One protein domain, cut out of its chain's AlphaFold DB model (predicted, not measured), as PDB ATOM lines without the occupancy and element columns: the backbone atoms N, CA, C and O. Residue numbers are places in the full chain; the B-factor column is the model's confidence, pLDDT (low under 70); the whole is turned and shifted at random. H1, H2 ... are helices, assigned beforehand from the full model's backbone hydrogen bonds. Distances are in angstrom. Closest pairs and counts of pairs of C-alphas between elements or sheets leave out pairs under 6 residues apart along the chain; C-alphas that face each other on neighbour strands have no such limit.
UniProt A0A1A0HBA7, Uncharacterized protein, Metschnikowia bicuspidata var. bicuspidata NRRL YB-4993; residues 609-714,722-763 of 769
ATOM      1  N   LYS A 609       5.054  48.967   4.370       62.16
ATOM      2  CA  LYS A 609       4.189  48.971   5.521       62.16
ATOM      3  C   LYS A 609       4.964  48.264   6.622       62.16
ATOM      4  O   LYS A 609       5.291  47.076   6.467       62.16
ATOM      5  N   THR A 610       5.301  49.023   7.661       63.22
ATOM      6  CA  THR A 610       6.120  48.558   8.784       63.22
ATOM      7  C   THR A 610       5.623  47.191   9.234       63.22
ATOM      8  O   THR A 610       4.420  46.885   9.193       63.22
ATOM      9  N   ARG A 611       6.554  46.315   9.600       65.81
ATOM     10  CA  ARG A 611       6.248  44.978  10.112       65.81
ATOM     11  C   ARG A 611       5.258  45.093  11.279       65.81
ATOM     12  O   ARG A 611       4.305  44.318  11.355       65.81
ATOM     13  N   ILE A 612       5.420  46.160  12.069       69.38
ATOM     14  CA  ILE A 612       4.488  46.707  13.064       69.38
ATOM     15  C   ILE A 612       3.047  46.827  12.533       69.38
ATOM     16  O   ILE A 612       2.158  46.132  13.022       69.38
ATOM     17  N   GLU A 613       2.787  47.679  11.533       74.69
ATOM     18  CA  GLU A 613       1.433  47.921  11.013       74.69
ATOM     19  C   GLU A 613       0.788  46.659  10.421       74.69
ATOM     20  O   GLU A 613      -0.425  46.472  10.538       74.69
ATOM     21  N   ARG A 614       1.579  45.784   9.784       71.94
ATOM     22  CA  ARG A 614       1.092  44.492   9.272       71.94
ATOM     23  C   ARG A 614       0.655  43.566  10.405       71.94
ATOM     24  O   ARG A 614      -0.424  42.982  10.320       71.94
ATOM     25  N   LEU A 615       1.453  43.452  11.464       71.69
ATOM     26  CA  LEU A 615       1.127  42.611  12.618       71.69
ATOM     27  C   LEU A 615      -0.015  43.192  13.454       71.69
ATOM     28  O   LEU A 615      -0.855  42.438  13.934       71.69
ATOM     29  N   GLU A 616      -0.127  44.514  13.560       78.50
ATOM     30  CA  GLU A 616      -1.312  45.143  14.141       78.50
ATOM     31  C   GLU A 616      -2.584  44.842  13.346       78.50
ATOM     32  O   GLU A 616      -3.613  44.515  13.934       78.50
ATOM     33  N   GLU A 617      -2.530  44.922  12.015       78.25
ATOM     34  CA  GLU A 617      -3.658  44.548  11.161       78.25
ATOM     35  C   GLU A 617      -3.988  43.046  11.263       78.25
ATOM     36  O   GLU A 617      -5.161  42.684  11.165       78.25
ATOM     37  N   GLN A 618      -3.011  42.167  11.504       75.44
ATOM     38  CA  GLN A 618      -3.256  40.736  11.731       75.44
ATOM     39  C   GLN A 618      -3.854  40.436  13.115       75.44
ATOM     40  O   GLN A 618      -4.808  39.669  13.207       75.44
ATOM     41  N   VAL A 619      -3.321  41.039  14.183       75.62
ATOM     42  CA  VAL A 619      -3.736  40.776  15.575       75.62
ATOM     43  C   VAL A 619      -5.026  41.523  15.944       75.62
ATOM     44  O   VAL A 619      -5.799  41.040  16.770       75.62
ATOM     45  N   PHE A 620      -5.279  42.691  15.345       78.38
ATOM     46  CA  PHE A 620      -6.368  43.591  15.746       78.38
ATOM     47  C   PHE A 620      -7.290  44.066  14.608       78.38
ATOM     48  O   PHE A 620      -8.210  44.843  14.874       78.38
ATOM     49  N   GLY A 621      -7.037  43.687  13.353       76.56
ATOM     50  CA  GLY A 621      -7.779  44.179  12.187       76.56
ATOM     51  C   GLY A 621      -8.748  43.165  11.564       76.56
ATOM     52  O   GLY A 621      -8.748  41.977  11.877       76.56
ATOM     53  N   ASN A 622      -9.579  43.639  10.632       72.44
ATOM     54  CA  ASN A 622     -10.544  42.801   9.912       72.44
ATOM     55  C   ASN A 622      -9.837  41.855   8.923       72.44
ATOM     56  O   ASN A 622      -9.330  42.296   7.887       72.44
ATOM     57  N   SER A 623      -9.871  40.546   9.197       70.31
ATOM     58  CA  SER A 623      -9.058  39.527   8.512       70.31
ATOM     59  C   SER A 623      -9.152  39.535   6.979       70.31
ATOM     60  O   SER A 623      -8.145  39.320   6.311       70.31
ATOM     61  N   PHE A 624     -10.327  39.809   6.398       71.25
ATOM     62  CA  PHE A 624     -10.540  39.701   4.946       71.25
ATOM     63  C   PHE A 624      -9.800  40.778   4.130       71.25
ATOM     64  O   PHE A 624      -9.052  40.462   3.205       71.25
ATOM     65  N   LEU A 625      -9.963  42.057   4.493       71.00
ATOM     66  CA  LEU A 625      -9.275  43.170   3.822       71.00
ATOM     67  C   LEU A 625      -7.757  43.102   4.029       71.00
ATOM     68  O   LEU A 625      -6.990  43.470   3.139       71.00
ATOM     69  N   ASN A 626      -7.328  42.595   5.185       71.69
ATOM     70  CA  ASN A 626      -5.916  42.495   5.530       71.69
ATOM     71  C   ASN A 626      -5.235  41.338   4.784       71.69
ATOM     72  O   ASN A 626      -4.123  41.525   4.297       71.69
ATOM     73  N   ALA A 627      -5.918  40.205   4.576       72.00
ATOM     74  CA  ALA A 627      -5.424  39.120   3.724       72.00
ATOM     75  C   ALA A 627      -5.181  39.583   2.275       72.00
ATOM     76  O   ALA A 627      -4.112  39.326   1.723       72.00
ATOM     77  N   PHE A 628      -6.116  40.337   1.680       73.38
ATOM     78  CA  PHE A 628      -5.944  40.866   0.320       73.38
ATOM     79  C   PHE A 628      -4.782  41.869   0.221       73.38
ATOM     80  O   PHE A 628      -3.968  41.777  -0.698       73.38
ATOM     81  N   LYS A 629      -4.648  42.789   1.191       72.56
ATOM     82  CA  LYS A 629      -3.490  43.702   1.266       72.56
ATOM     83  C   LYS A 629      -2.168  42.945   1.421       72.56
ATOM     84  O   LYS A 629      -1.204  43.300   0.753       72.56
ATOM     85  N   CYS A 630      -2.116  41.920   2.275       71.06
ATOM     86  CA  CYS A 630      -0.912  41.110   2.477       71.06
ATOM     87  C   CYS A 630      -0.509  40.373   1.196       71.06
ATOM     88  O   CYS A 630       0.659  40.416   0.830       71.06
ATOM     89  N   LEU A 631      -1.465  39.772   0.481       74.00
ATOM     90  CA  LEU A 631      -1.204  39.085  -0.787       74.00
ATOM     91  C   LEU A 631      -0.731  40.058  -1.880       74.00
ATOM     92  O   LEU A 631       0.214  39.754  -2.604       74.00
ATOM     93  N   LEU A 632      -1.320  41.256  -1.963       74.62
ATOM     94  CA  LEU A 632      -0.850  42.310  -2.867       74.62
ATOM     95  C   LEU A 632       0.592  42.734  -2.537       74.62
ATOM     96  O   LEU A 632       1.430  42.808  -3.429       74.62
ATOM     97  N   LEU A 633       0.888  42.972  -1.256       72.25
ATOM     98  CA  LEU A 633       2.223  43.335  -0.775       72.25
ATOM     99  C   LEU A 633       3.258  42.243  -1.063       72.25
ATOM    100  O   LEU A 633       4.339  42.550  -1.554       72.25
ATOM    101  N   GLN A 634       2.911  40.980  -0.816       74.69
ATOM    102  CA  GLN A 634       3.778  39.829  -1.056       74.69
ATOM    103  C   GLN A 634       4.069  39.639  -2.552       74.69
ATOM    104  O   GLN A 634       5.218  39.418  -2.921       74.69
ATOM    105  N   ASN A 635       3.068  39.814  -3.420       75.44
ATOM    106  CA  ASN A 635       3.258  39.770  -4.872       75.44
ATOM    107  C   ASN A 635       4.160  40.904  -5.376       75.44
ATOM    108  O   ASN A 635       5.004  40.673  -6.239       75.44
ATOM    109  N   ILE A 636       4.019  42.124  -4.843       73.69
ATOM    110  CA  ILE A 636       4.887  43.232  -5.259       73.69
ATOM    111  C   ILE A 636       6.303  43.069  -4.676       73.69
ATOM    112  O   ILE A 636       7.274  43.358  -5.369       73.69
ATOM    113  N   GLN A 637       6.456  42.543  -3.456       71.75
ATOM    114  CA  GLN A 637       7.769  42.181  -2.910       71.75
ATOM    115  C   GLN A 637       8.452  41.110  -3.775       71.75
ATOM    116  O   GLN A 637       9.620  41.268  -4.114       71.75
ATOM    117  N   ALA A 638       7.726  40.068  -4.194       73.19
ATOM    118  CA  ALA A 638       8.240  39.052  -5.113       73.19
ATOM    119  C   ALA A 638       8.637  39.647  -6.477       73.19
ATOM    120  O   ALA A 638       9.678  39.281  -7.017       73.19
ATOM    121  N   LEU A 639       7.871  40.612  -7.000       75.00
ATOM    122  CA  LEU A 639       8.222  41.350  -8.219       75.00
ATOM    123  C   LEU A 639       9.518  42.164  -8.054       75.00
ATOM    124  O   LEU A 639      10.344  42.169  -8.962       75.00
ATOM    125  N   PHE A 640       9.725  42.822  -6.907       74.19
ATOM    126  CA  PHE A 640      10.971  43.547  -6.627       74.19
ATOM    127  C   PHE A 640      12.169  42.618  -6.432       74.19
ATOM    128  O   PHE A 640      13.232  42.917  -6.963       74.19
ATOM    129  N   MET A 641      12.002  41.482  -5.748       70.69
ATOM    130  CA  MET A 641      13.062  40.472  -5.632       70.69
ATOM    131  C   MET A 641      13.407  39.865  -6.998       70.69
ATOM    132  O   MET A 641      14.579  39.743  -7.325       70.69
ATOM    133  N   GLY A 642      12.410  39.565  -7.839       72.88
ATOM    134  CA  GLY A 642      12.640  39.107  -9.212       72.88
ATOM    135  C   GLY A 642      13.311  40.163 -10.100       72.88
ATOM    136  O   GLY A 642      14.134  39.830 -10.942       72.88
ATOM    137  N   ALA A 643      13.012  41.450  -9.900       72.38
ATOM    138  CA  ALA A 643      13.746  42.524 -10.566       72.38
ATOM    139  C   ALA A 643      15.194  42.634 -10.053       72.38
ATOM    140  O   ALA A 643      16.099  42.863 -10.849       72.38
ATOM    141  N   ALA A 644      15.426  42.439  -8.752       72.69
ATOM    142  CA  ALA A 644      16.759  42.451  -8.154       72.69
ATOM    143  C   ALA A 644      17.647  41.314  -8.691       72.69
ATOM    144  O   ALA A 644      18.773  41.581  -9.094       72.69
ATOM    145  N   THR A 645      17.124  40.090  -8.830       68.00
ATOM    146  CA  THR A 645      17.891  38.961  -9.398       68.00
ATOM    147  C   THR A 645      18.252  39.134 -10.879       68.00
ATOM    148  O   THR A 645      19.179  38.488 -11.361       68.00
ATOM    149  N   ILE A 646      17.548  40.006 -11.612       72.44
ATOM    150  CA  ILE A 646      17.877  40.383 -13.000       72.44
ATOM    151  C   ILE A 646      18.882  41.551 -13.040       72.44
ATOM    152  O   ILE A 646      19.646  41.684 -13.997       72.44
ATOM    153  N   PHE A 647      18.900  42.401 -12.009       73.50
ATOM    154  CA  PHE A 647      19.679  43.637 -11.953       73.50
ATOM    155  C   PHE A 647      20.503  43.717 -10.651       73.50
ATOM    156  O   PHE A 647      20.036  44.315  -9.683       73.50
ATOM    157  N   PRO A 648      21.755  43.212 -10.625       68.94
ATOM    158  CA  PRO A 648      22.563  43.123  -9.397       68.94
ATOM    159  C   PRO A 648      22.784  44.450  -8.652       68.94
ATOM    160  O   PRO A 648      22.869  44.474  -7.426       68.94
ATOM    161  N   PHE A 649      22.817  45.586  -9.362       74.44
ATOM    162  CA  PHE A 649      22.886  46.909  -8.719       74.44
ATOM    163  C   PHE A 649      21.654  47.198  -7.845       74.44
ATOM    164  O   PHE A 649      21.757  47.847  -6.808       74.44
ATOM    165  N   LEU A 650      20.486  46.695  -8.255       76.19
ATOM    166  CA  LEU A 650      19.226  46.861  -7.545       76.19
ATOM    167  C   LEU A 650      19.161  45.959  -6.308       76.19
ATOM    168  O   LEU A 650      18.558  46.353  -5.318       76.19
ATOM    169  N   GLU A 651      19.786  44.781  -6.355       80.19
ATOM    170  CA  GLU A 651      19.932  43.893  -5.198       80.19
ATOM    171  C   GLU A 651      20.738  44.565  -4.082       80.19
ATOM    172  O   GLU A 651      20.240  44.670  -2.963       80.19
ATOM    173  N   HIS A 652      21.916  45.115  -4.398       78.88
ATOM    174  CA  HIS A 652      22.747  45.827  -3.419       78.88
ATOM    175  C   HIS A 652      22.030  47.051  -2.820       78.88
ATOM    176  O   HIS A 652      21.974  47.208  -1.597       78.88
ATOM    177  N   ASP A 653      21.423  47.895  -3.662       77.81
ATOM    178  CA  ASP A 653      20.702  49.088  -3.202       77.81
ATOM    179  C   ASP A 653      19.455  48.742  -2.366       77.81
ATOM    180  O   ASP A 653      19.162  49.425  -1.380       77.81
ATOM    181  N   LEU A 654      18.718  47.681  -2.722       78.69
ATOM    182  CA  LEU A 654      17.568  47.213  -1.943       78.69
ATOM    183  C   LEU A 654      17.997  46.564  -0.627       78.69
ATOM    184  O   LEU A 654      17.359  46.841   0.386       78.69
ATOM    185  N   ALA A 655      19.058  45.752  -0.610       79.56
ATOM    186  CA  ALA A 655      19.591  45.147   0.610       79.56
ATOM    187  C   ALA A 655      19.994  46.232   1.619       79.56
ATOM    188  O   ALA A 655      19.462  46.274   2.729       79.56
ATOM    189  N   ARG A 656      20.814  47.198   1.185       81.19
ATOM    190  CA  ARG A 656      21.234  48.344   2.002       81.19
ATOM    191  C   ARG A 656      20.056  49.207   2.465       81.19
ATOM    192  O   ARG A 656      20.044  49.703   3.592       81.19
ATOM    193  N   PHE A 657      19.045  49.394   1.614       81.81
ATOM    194  CA  PHE A 657      17.819  50.085   2.009       81.81
ATOM    195  C   PHE A 657      17.033  49.305   3.072       81.81
ATOM    196  O   PHE A 657      16.570  49.903   4.043       81.81
ATOM    197  N   PHE A 658      16.880  47.987   2.917       79.06
ATOM    198  CA  PHE A 658      16.190  47.158   3.900       79.06
ATOM    199  C   PHE A 658      16.945  47.101   5.230       79.06
ATOM    200  O   PHE A 658      16.285  47.143   6.264       79.06
ATOM    201  N   GLU A 659      18.278  47.068   5.239       79.94
ATOM    202  CA  GLU A 659      19.074  47.139   6.472       79.94
ATOM    203  C   GLU A 659      18.786  48.442   7.244       79.94
ATOM    204  O   GLU A 659      18.376  48.405   8.406       79.94
ATOM    205  N   GLU A 660      18.878  49.600   6.578       82.06
ATOM    206  CA  GLU A 660      18.585  50.908   7.183       82.06
ATOM    207  C   GLU A 660      17.118  51.027   7.646       82.06
ATOM    208  O   GLU A 660      16.832  51.677   8.656       82.06
ATOM    209  N   VAL A 661      16.174  50.376   6.955       79.25
ATOM    210  CA  VAL A 661      14.771  50.291   7.392       79.25
ATOM    211  C   VAL A 661      14.620  49.431   8.647       79.25
ATOM    212  O   VAL A 661      13.965  49.881   9.583       79.25
ATOM    213  N   HIS A 662      15.238  48.246   8.721       76.62
ATOM    214  CA  HIS A 662      15.197  47.404   9.926       76.62
ATOM    215  C   HIS A 662      15.875  48.088  11.123       76.62
ATOM    216  O   HIS A 662      15.393  47.973  12.252       76.62
ATOM    217  N   ARG A 663      16.955  48.844  10.882       80.69
ATOM    218  CA  ARG A 663      17.641  49.651  11.901       80.69
ATOM    219  C   ARG A 663      16.712  50.725  12.479       80.69
ATOM    220  O   ARG A 663      16.568  50.825  13.696       80.69
ATOM    221  N   ARG A 664      16.020  51.480  11.617       82.00
ATOM    222  CA  ARG A 664      15.029  52.494  12.036       82.00
ATOM    223  C   ARG A 664      13.788  51.886  12.685       82.00
ATOM    224  O   ARG A 664      13.284  52.455  13.649       82.00
ATOM    225  N   GLU A 665      13.302  50.744  12.195       81.69
ATOM    226  CA  GLU A 665      12.145  50.052  12.777       81.69
ATOM    227  C   GLU A 665      12.428  49.622  14.225       81.69
ATOM    228  O   GLU A 665      11.566  49.808  15.083       81.69
ATOM    229  N   GLY A 666      13.647  49.153  14.523       82.88
ATOM    230  CA  GLY A 666      14.096  48.867  15.890       82.88
ATOM    231  C   GLY A 666      14.100  50.105  16.796       82.88
ATOM    232  O   GLY A 666      13.513  50.081  17.880       82.88
ATOM    233  N   GLU A 667      14.688  51.219  16.345       85.00
ATOM    234  CA  GLU A 667      14.677  52.485  17.100       85.00
ATOM    235  C   GLU A 667      13.254  52.997  17.382       85.00
ATOM    236  O   GLU A 667      12.947  53.434  18.495       85.00
ATOM    237  N   ASP A 668      12.378  52.972  16.376       84.31
ATOM    238  CA  ASP A 668      11.008  53.461  16.507       84.31
ATOM    239  C   ASP A 668      10.154  52.517  17.369       84.31
ATOM    240  O   ASP A 668       9.360  52.997  18.185       84.31
ATOM    241  N   LEU A 669      10.382  51.199  17.303       84.69
ATOM    242  CA  LEU A 669       9.820  50.232  18.250       84.69
ATOM    243  C   LEU A 669      10.214  50.565  19.691       84.69
ATOM    244  O   LEU A 669       9.318  50.675  20.530       84.69
ATOM    245  N   ARG A 670      11.504  50.790  19.984       87.75
ATOM    246  CA  ARG A 670      11.967  51.160  21.338       87.75
ATOM    247  C   ARG A 670      11.263  52.425  21.844       87.75
ATOM    248  O   ARG A 670      10.663  52.399  22.920       87.75
ATOM    249  N   LYS A 671      11.227  53.500  21.041       88.50
ATOM    250  CA  LYS A 671      10.535  54.767  21.378       88.50
ATOM    251  C   LYS A 671       9.043  54.551  21.673       88.50
ATOM    252  O   LYS A 671       8.490  55.143  22.605       88.50
ATOM    253  N   VAL A 672       8.363  53.705  20.897       86.56
ATOM    254  CA  VAL A 672       6.931  53.422  21.087       86.56
ATOM    255  C   VAL A 672       6.684  52.513  22.301       86.56
ATOM    256  O   VAL A 672       5.757  52.784  23.068       86.56
ATOM    257  N   ILE A 673       7.515  51.493  22.530       89.12
ATOM    258  CA  ILE A 673       7.486  50.631  23.725       89.12
ATOM    259  C   ILE A 673       7.665  51.479  24.986       89.12
ATOM    260  O   ILE A 673       6.822  51.423  25.883       89.12
ATOM    261  N   GLN A 674       8.691  52.334  25.021       90.44
ATOM    262  CA  GLN A 674       8.952  53.263  26.120       90.44
ATOM    263  C   GLN A 674       7.734  54.169  26.382       90.44
ATOM    264  O   GLN A 674       7.296  54.318  27.523       90.44
ATOM    265  N   LYS A 675       7.104  54.701  25.326       91.06
ATOM    266  CA  LYS A 675       5.875  55.508  25.429       91.06
ATOM    267  C   LYS A 675       4.684  54.725  25.999       91.06
ATOM    268  O   LYS A 675       3.919  55.294  26.780       91.06
ATOM    269  N   ILE A 676       4.505  53.451  25.636       88.62
ATOM    270  CA  ILE A 676       3.440  52.598  26.194       88.62
ATOM    271  C   ILE A 676       3.731  52.261  27.662       88.62
ATOM    272  O   ILE A 676       2.838  52.395  28.496       88.62
ATOM    273  N   LEU A 677       4.971  51.918  28.014       87.00
ATOM    274  CA  LEU A 677       5.373  51.663  29.401       87.00
ATOM    275  C   LEU A 677       5.177  52.902  30.288       87.00
ATOM    276  O   LEU A 677       4.631  52.786  31.382       87.00
ATOM    277  N   CYS A 678       5.523  54.096  29.800       89.00
ATOM    278  CA  CYS A 678       5.273  55.356  30.505       89.00
ATOM    279  C   CYS A 678       3.777  55.632  30.734       89.00
ATOM    280  O   CYS A 678       3.418  56.104  31.812       89.00
ATOM    281  N   LYS A 679       2.893  55.303  29.779       87.69
ATOM    282  CA  LYS A 679       1.434  55.357  29.996       87.69
ATOM    283  C   LYS A 679       0.977  54.333  31.035       87.69
ATOM    284  O   LYS A 679       0.251  54.682  31.961       87.69
ATOM    285  N   LEU A 680       1.398  53.074  30.885       83.19
ATOM    286  CA  LEU A 680       1.019  51.982  31.784       83.19
ATOM    287  C   LEU A 680       1.508  52.231  33.215       83.19
ATOM    288  O   LEU A 680       0.867  51.772  34.152       83.19
ATOM    289  N   LYS A 681       2.587  53.003  33.405       85.06
ATOM    290  CA  LYS A 681       3.106  53.390  34.727       85.06
ATOM    291  C   LYS A 681       2.131  54.238  35.556       85.06
ATOM    292  O   LYS A 681       2.289  54.310  36.769       85.06
ATOM    293  N   ALA A 682       1.108  54.824  34.930       82.00
ATOM    294  CA  ALA A 682      -0.000  55.483  35.621       82.00
ATOM    295  C   ALA A 682      -1.122  54.515  36.071       82.00
ATOM    296  O   ALA A 682      -2.086  54.956  36.688       82.00
ATOM    297  N   SER A 683      -1.028  53.216  35.755       82.19
ATOM    298  CA  SER A 683      -1.993  52.188  36.160       82.19
ATOM    299  C   SER A 683      -1.483  51.380  37.352       82.19
ATOM    300  O   SER A 683      -0.365  50.862  37.330       82.19
ATOM    301  N   GLU A 684      -2.342  51.174  38.353       81.38
ATOM    302  CA  GLU A 684      -2.068  50.315  39.519       81.38
ATOM    303  C   GLU A 684      -1.732  48.862  39.121       81.38
ATOM    304  O   GLU A 684      -1.007  48.167  39.830       81.38
ATOM    305  N   ASN A 685      -2.177  48.417  37.940       79.94
ATOM    306  CA  ASN A 685      -1.923  47.072  37.421       79.94
ATOM    307  C   ASN A 685      -0.556  46.904  36.721       79.94
ATOM    308  O   ASN A 685      -0.252  45.791  36.281       79.94
ATOM    309  N   LEU A 686       0.284  47.951  36.617       81.25
ATOM    310  CA  LEU A 686       1.557  47.910  35.871       81.25
ATOM    311  C   LEU A 686       2.408  46.682  36.210       81.25
ATOM    312  O   LEU A 686       2.813  45.961  35.304       81.25
ATOM    313  N   ALA A 687       2.684  46.439  37.495       81.31
ATOM    314  CA  ALA A 687       3.603  45.382  37.922       81.31
ATOM    315  C   ALA A 687       3.156  43.987  37.441       81.31
ATOM    316  O   ALA A 687       3.985  43.166  37.050       81.31
ATOM    317  N   ARG A 688       1.838  43.751  37.396       84.31
ATOM    318  CA  ARG A 688       1.233  42.511  36.896       84.31
ATOM    319  C   ARG A 688       1.269  42.417  35.369       84.31
ATOM    320  O   ARG A 688       1.532  41.348  34.828       84.31
ATOM    321  N   LEU A 689       0.998  43.515  34.663       78.44
ATOM    322  CA  LEU A 689       1.033  43.540  33.196       78.44
ATOM    323  C   LEU A 689       2.474  43.378  32.679       78.44
ATOM    324  O   LEU A 689       2.712  42.626  31.734       78.44
ATOM    325  N   VAL A 690       3.443  44.011  33.350       82.75
ATOM    326  CA  VAL A 690       4.878  43.861  33.078       82.75
ATOM    327  C   VAL A 690       5.341  42.434  33.361       82.75
ATOM    328  O   VAL A 690       6.019  41.872  32.509       82.75
ATOM    329  N   SER A 691       4.953  41.799  34.475       83.38
ATOM    330  CA  SER A 691       5.360  40.410  34.744       83.38
ATOM    331  C   SER A 691       4.747  39.400  33.762       83.38
ATOM    332  O   SER A 691       5.441  38.479  33.327       83.38
ATOM    333  N   LEU A 692       3.498  39.602  33.325       82.44
ATOM    334  CA  LEU A 692       2.863  38.785  32.281       82.44
ATOM    335  C   LEU A 692       3.557  38.914  30.918       82.44
ATOM    336  O   LEU A 692       3.784  37.901  30.255       82.44
ATOM    337  N   ALA A 693       3.915  40.133  30.504       81.00
ATOM    338  CA  ALA A 693       4.680  40.354  29.279       81.00
ATOM    339  C   ALA A 693       6.111  39.796  29.403       81.00
ATOM    340  O   ALA A 693       6.589  39.113  28.497       81.00
ATOM    341  N   GLN A 694       6.763  40.000  30.553       87.31
ATOM    342  CA  GLN A 694       8.116  39.518  30.826       87.31
ATOM    343  C   GLN A 694       8.208  37.992  30.758       87.31
ATOM    344  O   GLN A 694       9.192  37.462  30.250       87.31
ATOM    345  N   ALA A 695       7.168  37.285  31.205       83.44
ATOM    346  CA  ALA A 695       7.091  35.829  31.146       83.44
ATOM    347  C   ALA A 695       7.019  35.252  29.713       83.44
ATOM    348  O   ALA A 695       7.103  34.033  29.556       83.44
ATOM    349  N   GLN A 696       6.834  36.082  28.675       83.69
ATOM    350  CA  GLN A 696       6.824  35.659  27.265       83.69
ATOM    351  C   GLN A 696       8.071  36.083  26.467       83.69
ATOM    352  O   GLN A 696       8.273  35.577  25.361       83.69
ATOM    353  N   LEU A 697       8.894  36.990  26.999       83.62
ATOM    354  CA  LEU A 697      10.062  37.566  26.322       83.62
ATOM    355  C   LEU A 697      11.358  36.866  26.757       83.62
ATOM    356  O   LEU A 697      11.440  36.360  27.875       83.62
ATOM    357  N   ARG A 698      12.374  36.820  25.879       78.69
ATOM    358  CA  ARG A 698      13.715  36.315  26.248       78.69
ATOM    359  C   ARG A 698      14.474  37.342  27.083       78.69
ATOM    360  O   ARG A 698      15.061  37.002  28.102       78.69
ATOM    361  N   VAL A 699      14.460  38.584  26.610       80.06
ATOM    362  CA  VAL A 699      15.191  39.717  27.178       80.06
ATOM    363  C   VAL A 699      14.296  40.458  28.184       80.06
ATOM    364  O   VAL A 699      13.069  40.488  28.012       80.06
ATOM    365  N   PRO A 700      14.851  41.063  29.250       84.94
ATOM    366  CA  PRO A 700      14.062  41.899  30.138       84.94
ATOM    367  C   PRO A 700      13.461  43.121  29.425       84.94
ATOM    368  O   PRO A 700      14.118  43.792  28.631       84.94
ATOM    369  N   ILE A 701      12.206  43.452  29.743       85.19
ATOM    370  CA  ILE A 701      11.467  44.571  29.129       85.19
ATOM    371  C   ILE A 701      12.204  45.898  29.317       85.19
ATOM    372  O   ILE A 701      12.164  46.741  28.431       85.19
ATOM    373  N   HIS A 702      12.885  46.085  30.449       82.00
ATOM    374  CA  HIS A 702      13.659  47.297  30.706       82.00
ATOM    375  C   HIS A 702      14.875  47.420  29.777       82.00
ATOM    376  O   HIS A 702      15.136  48.514  29.296       82.00
ATOM    377  N   THR A 703      15.553  46.315  29.450       81.44
ATOM    378  CA  THR A 703      16.678  46.297  28.497       81.44
ATOM    379  C   THR A 703      16.200  46.548  27.065       81.44
ATOM    380  O   THR A 703      16.869  47.235  26.307       81.44
ATOM    381  N   LEU A 704      15.011  46.043  26.708       78.75
ATOM    382  CA  LEU A 704      14.363  46.299  25.413       78.75
ATOM    383  C   LEU A 704      13.781  47.722  25.281       78.75
ATOM    384  O   LEU A 704      13.564  48.195  24.170       78.75
ATOM    385  N   ALA A 705      13.465  48.387  26.393       77.88
ATOM    386  CA  ALA A 705      12.831  49.708  26.406       77.88
ATOM    387  C   ALA A 705      13.816  50.872  26.586       77.88
ATOM    388  O   ALA A 705      13.403  52.032  26.501       77.88
ATOM    389  N   ASP A 706      15.085  50.577  26.864       81.31
ATOM    390  CA  ASP A 706      16.126  51.586  26.986       81.31
ATOM    391  C   ASP A 706      16.556  52.061  25.586       81.31
ATOM    392  O   ASP A 706      17.003  51.286  24.737       81.31
ATOM    393  N   VAL A 707      16.333  53.346  25.319       73.69
ATOM    394  CA  VAL A 707      16.664  53.998  24.042       73.69
ATOM    395  C   VAL A 707      18.129  54.442  24.024       73.69
ATOM    396  O   VAL A 707      18.719  54.514  22.949       73.69
ATOM    397  N   ASP A 708      18.713  54.690  25.199       73.25
ATOM    398  CA  ASP A 708      20.074  55.199  25.366       73.25
ATOM    399  C   ASP A 708      21.085  54.057  25.590       73.25
ATOM    400  O   ASP A 708      22.282  54.226  25.352       73.25
ATOM    401  N   ALA A 709      20.616  52.867  25.991       73.00
ATOM    402  CA  ALA A 709      21.442  51.665  26.028       73.00
ATOM    403  C   ALA A 709      21.931  51.280  24.613       73.00
ATOM    404  O   ALA A 709      21.099  50.977  23.738       73.00
ATOM    405  N   PRO A 710      23.260  51.201  24.378       62.78
ATOM    406  CA  PRO A 710      23.792  50.628  23.145       62.78
ATOM    407  C   PRO A 710      23.286  49.188  22.999       62.78
ATOM    408  O   PRO A 710      23.044  48.521  24.002       62.78
ATOM    409  N   LEU A 711      23.095  48.711  21.764       59.34
ATOM    410  CA  LEU A 711      22.571  47.368  21.466       59.34
ATOM    411  C   LEU A 711      23.399  46.284  22.186       59.34
ATOM    412  O   LEU A 711      24.464  45.898  21.716       59.34
ATOM    413  N   VAL A 712      22.911  45.809  23.340       54.91
ATOM    414  CA  VAL A 712      23.685  44.999  24.307       54.91
ATOM    415  C   VAL A 712      24.013  43.596  23.774       54.91
ATOM    416  O   VAL A 712      24.901  42.926  24.291       54.91
ATOM    417  N   LEU A 713      23.322  43.153  22.718       53.09
ATOM    418  CA  LEU A 713      23.605  41.903  22.006       53.09
ATOM    419  C   LEU A 713      24.661  42.058  20.894       53.09
ATOM    420  O   LEU A 713      25.022  41.071  20.256       53.09
ATOM    421  N   GLY A 714      25.169  43.272  20.661       44.00
ATOM    422  CA  GLY A 714      26.315  43.514  19.796       44.00
ATOM    423  C   GLY A 714      27.630  43.255  20.527       44.00
ATOM    424  O   GLY A 714      27.973  43.967  21.470       44.00
ATOM    425  N   GLU A 722      34.417  39.331   8.088       63.94
ATOM    426  CA  GLU A 722      33.128  39.083   7.415       63.94
ATOM    427  C   GLU A 722      32.225  38.105   8.207       63.94
ATOM    428  O   GLU A 722      30.998  38.206   8.169       63.94
ATOM    429  N   GLU A 723      32.807  37.194   9.001       66.75
ATOM    430  CA  GLU A 723      32.048  36.287   9.883       66.75
ATOM    431  C   GLU A 723      31.349  37.026  11.048       66.75
ATOM    432  O   GLU A 723      30.268  36.618  11.492       66.75
ATOM    433  N   ASP A 724      31.913  38.151  11.507       68.75
ATOM    434  CA  ASP A 724      31.313  38.986  12.554       68.75
ATOM    435  C   ASP A 724      30.124  39.811  12.014       68.75
ATOM    436  O   ASP A 724      29.176  40.111  12.747       68.75
ATOM    437  N   GLU A 725      30.095  40.122  10.715       71.62
ATOM    438  CA  GLU A 725      28.973  40.829  10.082       71.62
ATOM    439  C   GLU A 725      27.708  39.950  10.040       71.62
ATOM    440  O   GLU A 725      26.638  40.365  10.494       71.62
ATOM    441  N   VAL A 726      27.838  38.683   9.632       73.12
ATOM    442  CA  VAL A 726      26.713  37.724   9.599       73.12
ATOM    443  C   VAL A 726      26.174  37.425  11.005       73.12
ATOM    444  O   VAL A 726      24.960  37.292  11.206       73.12
ATOM    445  N   SER A 727      27.055  37.322  12.008       74.12
ATOM    446  CA  SER A 727      26.636  37.065  13.392       74.12
ATOM    447  C   SER A 727      25.915  38.272  14.009       74.12
ATOM    448  O   SER A 727      24.875  38.105  14.658       74.12
ATOM    449  N   THR A 728      26.394  39.494  13.745       77.44
ATOM    450  CA  THR A 728      25.758  40.728  14.228       77.44
ATOM    451  C   THR A 728      24.438  41.031  13.519       77.44
ATOM    452  O   THR A 728      23.489  41.450  14.188       77.44
ATOM    453  N   GLU A 729      24.300  40.760  12.216       74.94
ATOM    454  CA  GLU A 729      23.013  40.885  11.513       74.94
ATOM    455  C   GLU A 729      21.965  39.922  12.097       74.94
ATOM    456  O   GLU A 729      20.833  40.320  12.399       74.94
ATOM    457  N   ARG A 730      22.355  38.668  12.364       78.81
ATOM    458  CA  ARG A 730      21.478  37.682  13.010       78.81
ATOM    459  C   ARG A 730      21.053  38.119  14.414       78.81
ATOM    460  O   ARG A 730      19.868  38.021  14.736       78.81
ATOM    461  N   ALA A 731      21.977  38.636  15.226       79.62
ATOM    462  CA  ALA A 731      21.672  39.148  16.561       79.62
ATOM    463  C   ALA A 731      20.682  40.331  16.518       79.62
ATOM    464  O   ALA A 731      19.682  40.318  17.239       79.62
ATOM    465  N   ARG A 732      20.893  41.302  15.613       79.81
ATOM    466  CA  ARG A 732      19.959  42.424  15.380       79.81
ATOM    467  C   ARG A 732      18.573  41.941  14.940       79.81
ATOM    468  O   ARG A 732      17.565  42.495  15.369       79.81
ATOM    469  N   SER A 733      18.513  40.912  14.092       79.06
ATOM    470  CA  SER A 733      17.255  40.321  13.623       79.06
ATOM    471  C   SER A 733      16.468  39.664  14.766       79.06
ATOM    472  O   SER A 733      15.274  39.936  14.920       79.06
ATOM    473  N   GLU A 734      17.134  38.877  15.621       83.25
ATOM    474  CA  GLU A 734      16.511  38.277  16.811       83.25
ATOM    475  C   GLU A 734      16.064  39.343  17.834       83.25
ATOM    476  O   GLU A 734      14.965  39.234  18.383       83.25
ATOM    477  N   GLU A 735      16.841  40.415  18.041       84.12
ATOM    478  CA  GLU A 735      16.443  41.532  18.913       84.12
ATOM    479  C   GLU A 735      15.214  42.280  18.367       84.12
ATOM    480  O   GLU A 735      14.267  42.550  19.111       84.12
ATOM    481  N   ASN A 736      15.175  42.558  17.060       82.62
ATOM    482  CA  ASN A 736      14.022  43.180  16.408       82.62
ATOM    483  C   ASN A 736      12.756  42.306  16.495       82.62
ATOM    484  O   ASN A 736      11.654  42.848  16.623       82.62
ATOM    485  N   GLU A 737      12.871  40.971  16.476       84.00
ATOM    486  CA  GLU A 737      11.730  40.086  16.757       84.00
ATOM    487  C   GLU A 737      11.219  40.235  18.197       84.00
ATOM    488  O   GLU A 737      10.007  40.344  18.403       84.00
ATOM    489  N   ASP A 738      12.111  40.252  19.191       85.50
ATOM    490  CA  ASP A 738      11.732  40.370  20.604       85.50
ATOM    491  C   ASP A 738      11.168  41.765  20.939       85.50
ATOM    492  O   ASP A 738      10.164  41.857  21.655       85.50
ATOM    493  N   LEU A 739      11.712  42.844  20.358       86.75
ATOM    494  CA  LEU A 739      11.140  44.199  20.417       86.75
ATOM    495  C   LEU A 739       9.710  44.223  19.870       86.75
ATOM    496  O   LEU A 739       8.778  44.688  20.528       86.75
ATOM    497  N   LEU A 740       9.508  43.670  18.678       86.25
ATOM    498  CA  LEU A 740       8.209  43.620  18.015       86.25
ATOM    499  C   LEU A 740       7.191  42.775  18.797       86.25
ATOM    500  O   LEU A 740       6.017  43.143  18.902       86.25
ATOM    501  N   ARG A 741       7.637  41.674  19.411       87.25
ATOM    502  CA  ARG A 741       6.813  40.830  20.288       87.25
ATOM    503  C   ARG A 741       6.436  41.563  21.577       87.25
ATOM    504  O   ARG A 741       5.271  41.528  21.971       87.25
ATOM    505  N   CYS A 742       7.386  42.270  22.189       89.06
ATOM    506  CA  CYS A 742       7.171  43.128  23.356       89.06
ATOM    507  C   CYS A 742       6.132  44.214  23.050       89.06
ATOM    508  O   CYS A 742       5.153  44.367  23.782       89.06
ATOM    509  N   TYR A 743       6.271  44.891  21.909       90.88
ATOM    510  CA  TYR A 743       5.316  45.886  21.439       90.88
ATOM    511  C   TYR A 743       3.892  45.328  21.286       90.88
ATOM    512  O   TYR A 743       2.943  45.915  21.811       90.88
ATOM    513  N   LEU A 744       3.726  44.184  20.612       89.56
ATOM    514  CA  LEU A 744       2.410  43.562  20.420       89.56
ATOM    515  C   LEU A 744       1.774  43.123  21.746       89.56
ATOM    516  O   LEU A 744       0.574  43.328  21.936       89.56
ATOM    517  N   LEU A 745       2.566  42.573  22.673       89.69
ATOM    518  CA  LEU A 745       2.117  42.230  24.026       89.69
ATOM    519  C   LEU A 745       1.634  43.479  24.775       89.69
ATOM    520  O   LEU A 745       0.494  43.513  25.233       89.69
ATOM    521  N   LEU A 746       2.455  44.529  24.846       89.44
ATOM    522  CA  LEU A 746       2.116  45.773  25.542       89.44
ATOM    523  C   LEU A 746       0.892  46.469  24.933       89.44
ATOM    524  O   LEU A 746       0.025  46.936  25.669       89.44
ATOM    525  N   LYS A 747       0.769  46.490  23.602       90.31
ATOM    526  CA  LYS A 747      -0.380  47.076  22.896       90.31
ATOM    527  C   LYS A 747      -1.657  46.242  23.025       90.31
ATOM    528  O   LYS A 747      -2.757  46.796  23.014       90.31
ATOM    529  N   TRP A 748      -1.537  44.922  23.179       89.62
ATOM    530  CA  TRP A 748      -2.675  44.075  23.527       89.62
ATOM    531  C   TRP A 748      -3.133  44.330  24.968       89.62
ATOM    532  O   TRP A 748      -4.332  44.506  25.187       89.62
ATOM    533  N   LEU A 749      -2.196  44.436  25.917       86.94
ATOM    534  CA  LEU A 749      -2.470  44.736  27.328       86.94
ATOM    535  C   LEU A 749      -3.058  46.151  27.518       86.94
ATOM    536  O   LEU A 749      -3.992  46.306  28.298       86.94
ATOM    537  N   GLU A 750      -2.614  47.155  26.747       87.88
ATOM    538  CA  GLU A 750      -3.209  48.511  26.719       87.88
ATOM    539  C   GLU A 750      -4.708  48.484  26.350       87.88
ATOM    540  O   GLU A 750      -5.472  49.339  26.792       87.88
ATOM    541  N   ARG A 751      -5.151  47.487  25.567       88.06
ATOM    542  CA  ARG A 751      -6.560  47.304  25.168       88.06
ATOM    543  C   ARG A 751      -7.361  46.361  26.070       88.06
ATOM    544  O   ARG A 751      -8.584  46.358  25.977       88.06
ATOM    545  N   HIS A 752      -6.698  45.554  26.896       87.94
ATOM    546  CA  HIS A 752      -7.314  44.486  27.691       87.94
ATOM    547  C   HIS A 752      -6.770  44.501  29.128       87.94
ATOM    548  O   HIS A 752      -6.217  43.511  29.606       87.94
ATOM    549  N   THR A 753      -6.928  45.634  29.817       82.62
ATOM    550  CA  THR A 753      -6.398  45.878  31.175       82.62
ATOM    551  C   THR A 753      -6.813  44.830  32.206       82.62
ATOM    552  O   THR A 753      -6.072  44.575  33.153       82.62
ATOM    553  N   ASP A 754      -7.977  44.214  32.002       84.12
ATOM    554  CA  ASP A 754      -8.620  43.312  32.960       84.12
ATOM    555  C   ASP A 754      -8.392  41.827  32.613       84.12
ATOM    556  O   ASP A 754      -8.892  40.931  33.299       84.12
ATOM    557  N   ALA A 755      -7.660  41.534  31.532       80.62
ATOM    558  CA  ALA A 755      -7.489  40.166  31.067       80.62
ATOM    559  C   ALA A 755      -6.573  39.344  31.985       80.62
ATOM    560  O   ALA A 755      -5.456  39.732  32.327       80.62
ATOM    561  N   LEU A 756      -7.048  38.151  32.353       79.81
ATOM    562  CA  LEU A 756      -6.326  37.236  33.238       79.81
ATOM    563  C   LEU A 756      -5.246  36.416  32.510       79.81
ATOM    564  O   LEU A 756      -4.295  35.977  33.150       79.81
ATOM    565  N   GLU A 757      -5.383  36.227  31.194       83.38
ATOM    566  CA  GLU A 757      -4.509  35.390  30.367       83.38
ATOM    567  C   GLU A 757      -4.226  36.016  28.994       83.38
ATOM    568  O   GLU A 757      -5.102  36.628  28.384       83.38
ATOM    569  N   LEU A 758      -3.017  35.790  28.468       83.50
ATOM    570  CA  LEU A 758      -2.615  36.210  27.121       83.50
ATOM    571  C   LEU A 758      -3.207  35.294  26.026       83.50
ATOM    572  O   LEU A 758      -3.268  34.076  26.237       83.50
ATOM    573  N   PRO A 759      -3.559  35.812  24.832       82.38
ATOM    574  CA  PRO A 759      -4.032  35.001  23.709       82.38
ATOM    575  C   PRO A 759      -2.972  34.000  23.251       82.38
ATOM    576  O   PRO A 759      -1.789  34.335  23.206       82.38
ATOM    577  N   LEU A 760      -3.389  32.801  22.828       78.56
ATOM    578  CA  LEU A 760      -2.476  31.749  22.355       78.56
ATOM    579  C   LEU A 760      -1.516  32.227  21.249       78.56
ATOM    580  O   LEU A 760      -0.355  31.842  21.270       78.56
ATOM    581  N   MET A 761      -1.962  33.113  20.351       77.19
ATOM    582  CA  MET A 761      -1.137  33.667  19.263       77.19
ATOM    583  C   MET A 761      -0.048  34.654  19.720       77.19
ATOM    584  O   MET A 761       0.905  34.885  18.985       77.19
ATOM    585  N   LEU A 762      -0.177  35.242  20.917       78.69
ATOM    586  CA  LEU A 762       0.865  36.085  21.519       78.69
ATOM    587  C   LEU A 762       1.750  35.306  22.500       78.69
ATOM    588  O   LEU A 762       2.827  35.783  22.862       78.69
ATOM    589  N   ARG A 763       1.336  34.098  22.911       82.38
ATOM    590  CA  ARG A 763       2.219  33.185  23.643       82.38
ATOM    591  C   ARG A 763       3.326  32.715  22.707       82.38
ATOM    592  O   ARG A 763       3.122  32.521  21.509       82.38
TER     593      ARG A 763
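This is residues 609 to 714 and 722 to 763 of the 769 residues of an uncharacterized protein of Metschnikowia bicuspidata var. bicuspidata NRRL YB-4993 (UniProt A0A1A0HBA7). Two long helices, H3 and H6, cross as the core of a flat body; H2 makes a V with H3, and H1 folds back from H2 to reach H6. Short H4 packs on H6, short H5 on H3. The 148 printed residues, all helix by class, have six named helices, H1 to H6 in order; the whole is only just compact, close to loose, with radius of gyration of the C-alphas 17.6 A and spans 57 by 41 by 22 A.

H3, residues 648 to 680, spans 47.3 A from C-alpha 648 at (22.563, 43.123, -9.397). H6, residues 722 to 751, spans 44.2 A to C-alpha 751 at (-6.560, 47.304, 25.168). H2 is residues 623 to 646, 34.5 A; H1 611 to 620, H4 686 to 694, H5 701 to 705.

H3 touches H6, closest C-alphas Ile 673 and Tyr 743, 5.7 A, at a steep tilt of 39 degrees. H1 and H2 form a hairpin. Every O i to N i+4 pair is within hydrogen-bond range in H1 to H5; in H6, 24 of 26.

Residues 715 to 721 are cut out, a C-alpha gap of 14.8 A. Of the links printed whole, none is long. pLDDT is under 70 at residues 609 to 612, 645, 648, 710 to 714 and 722 to 724.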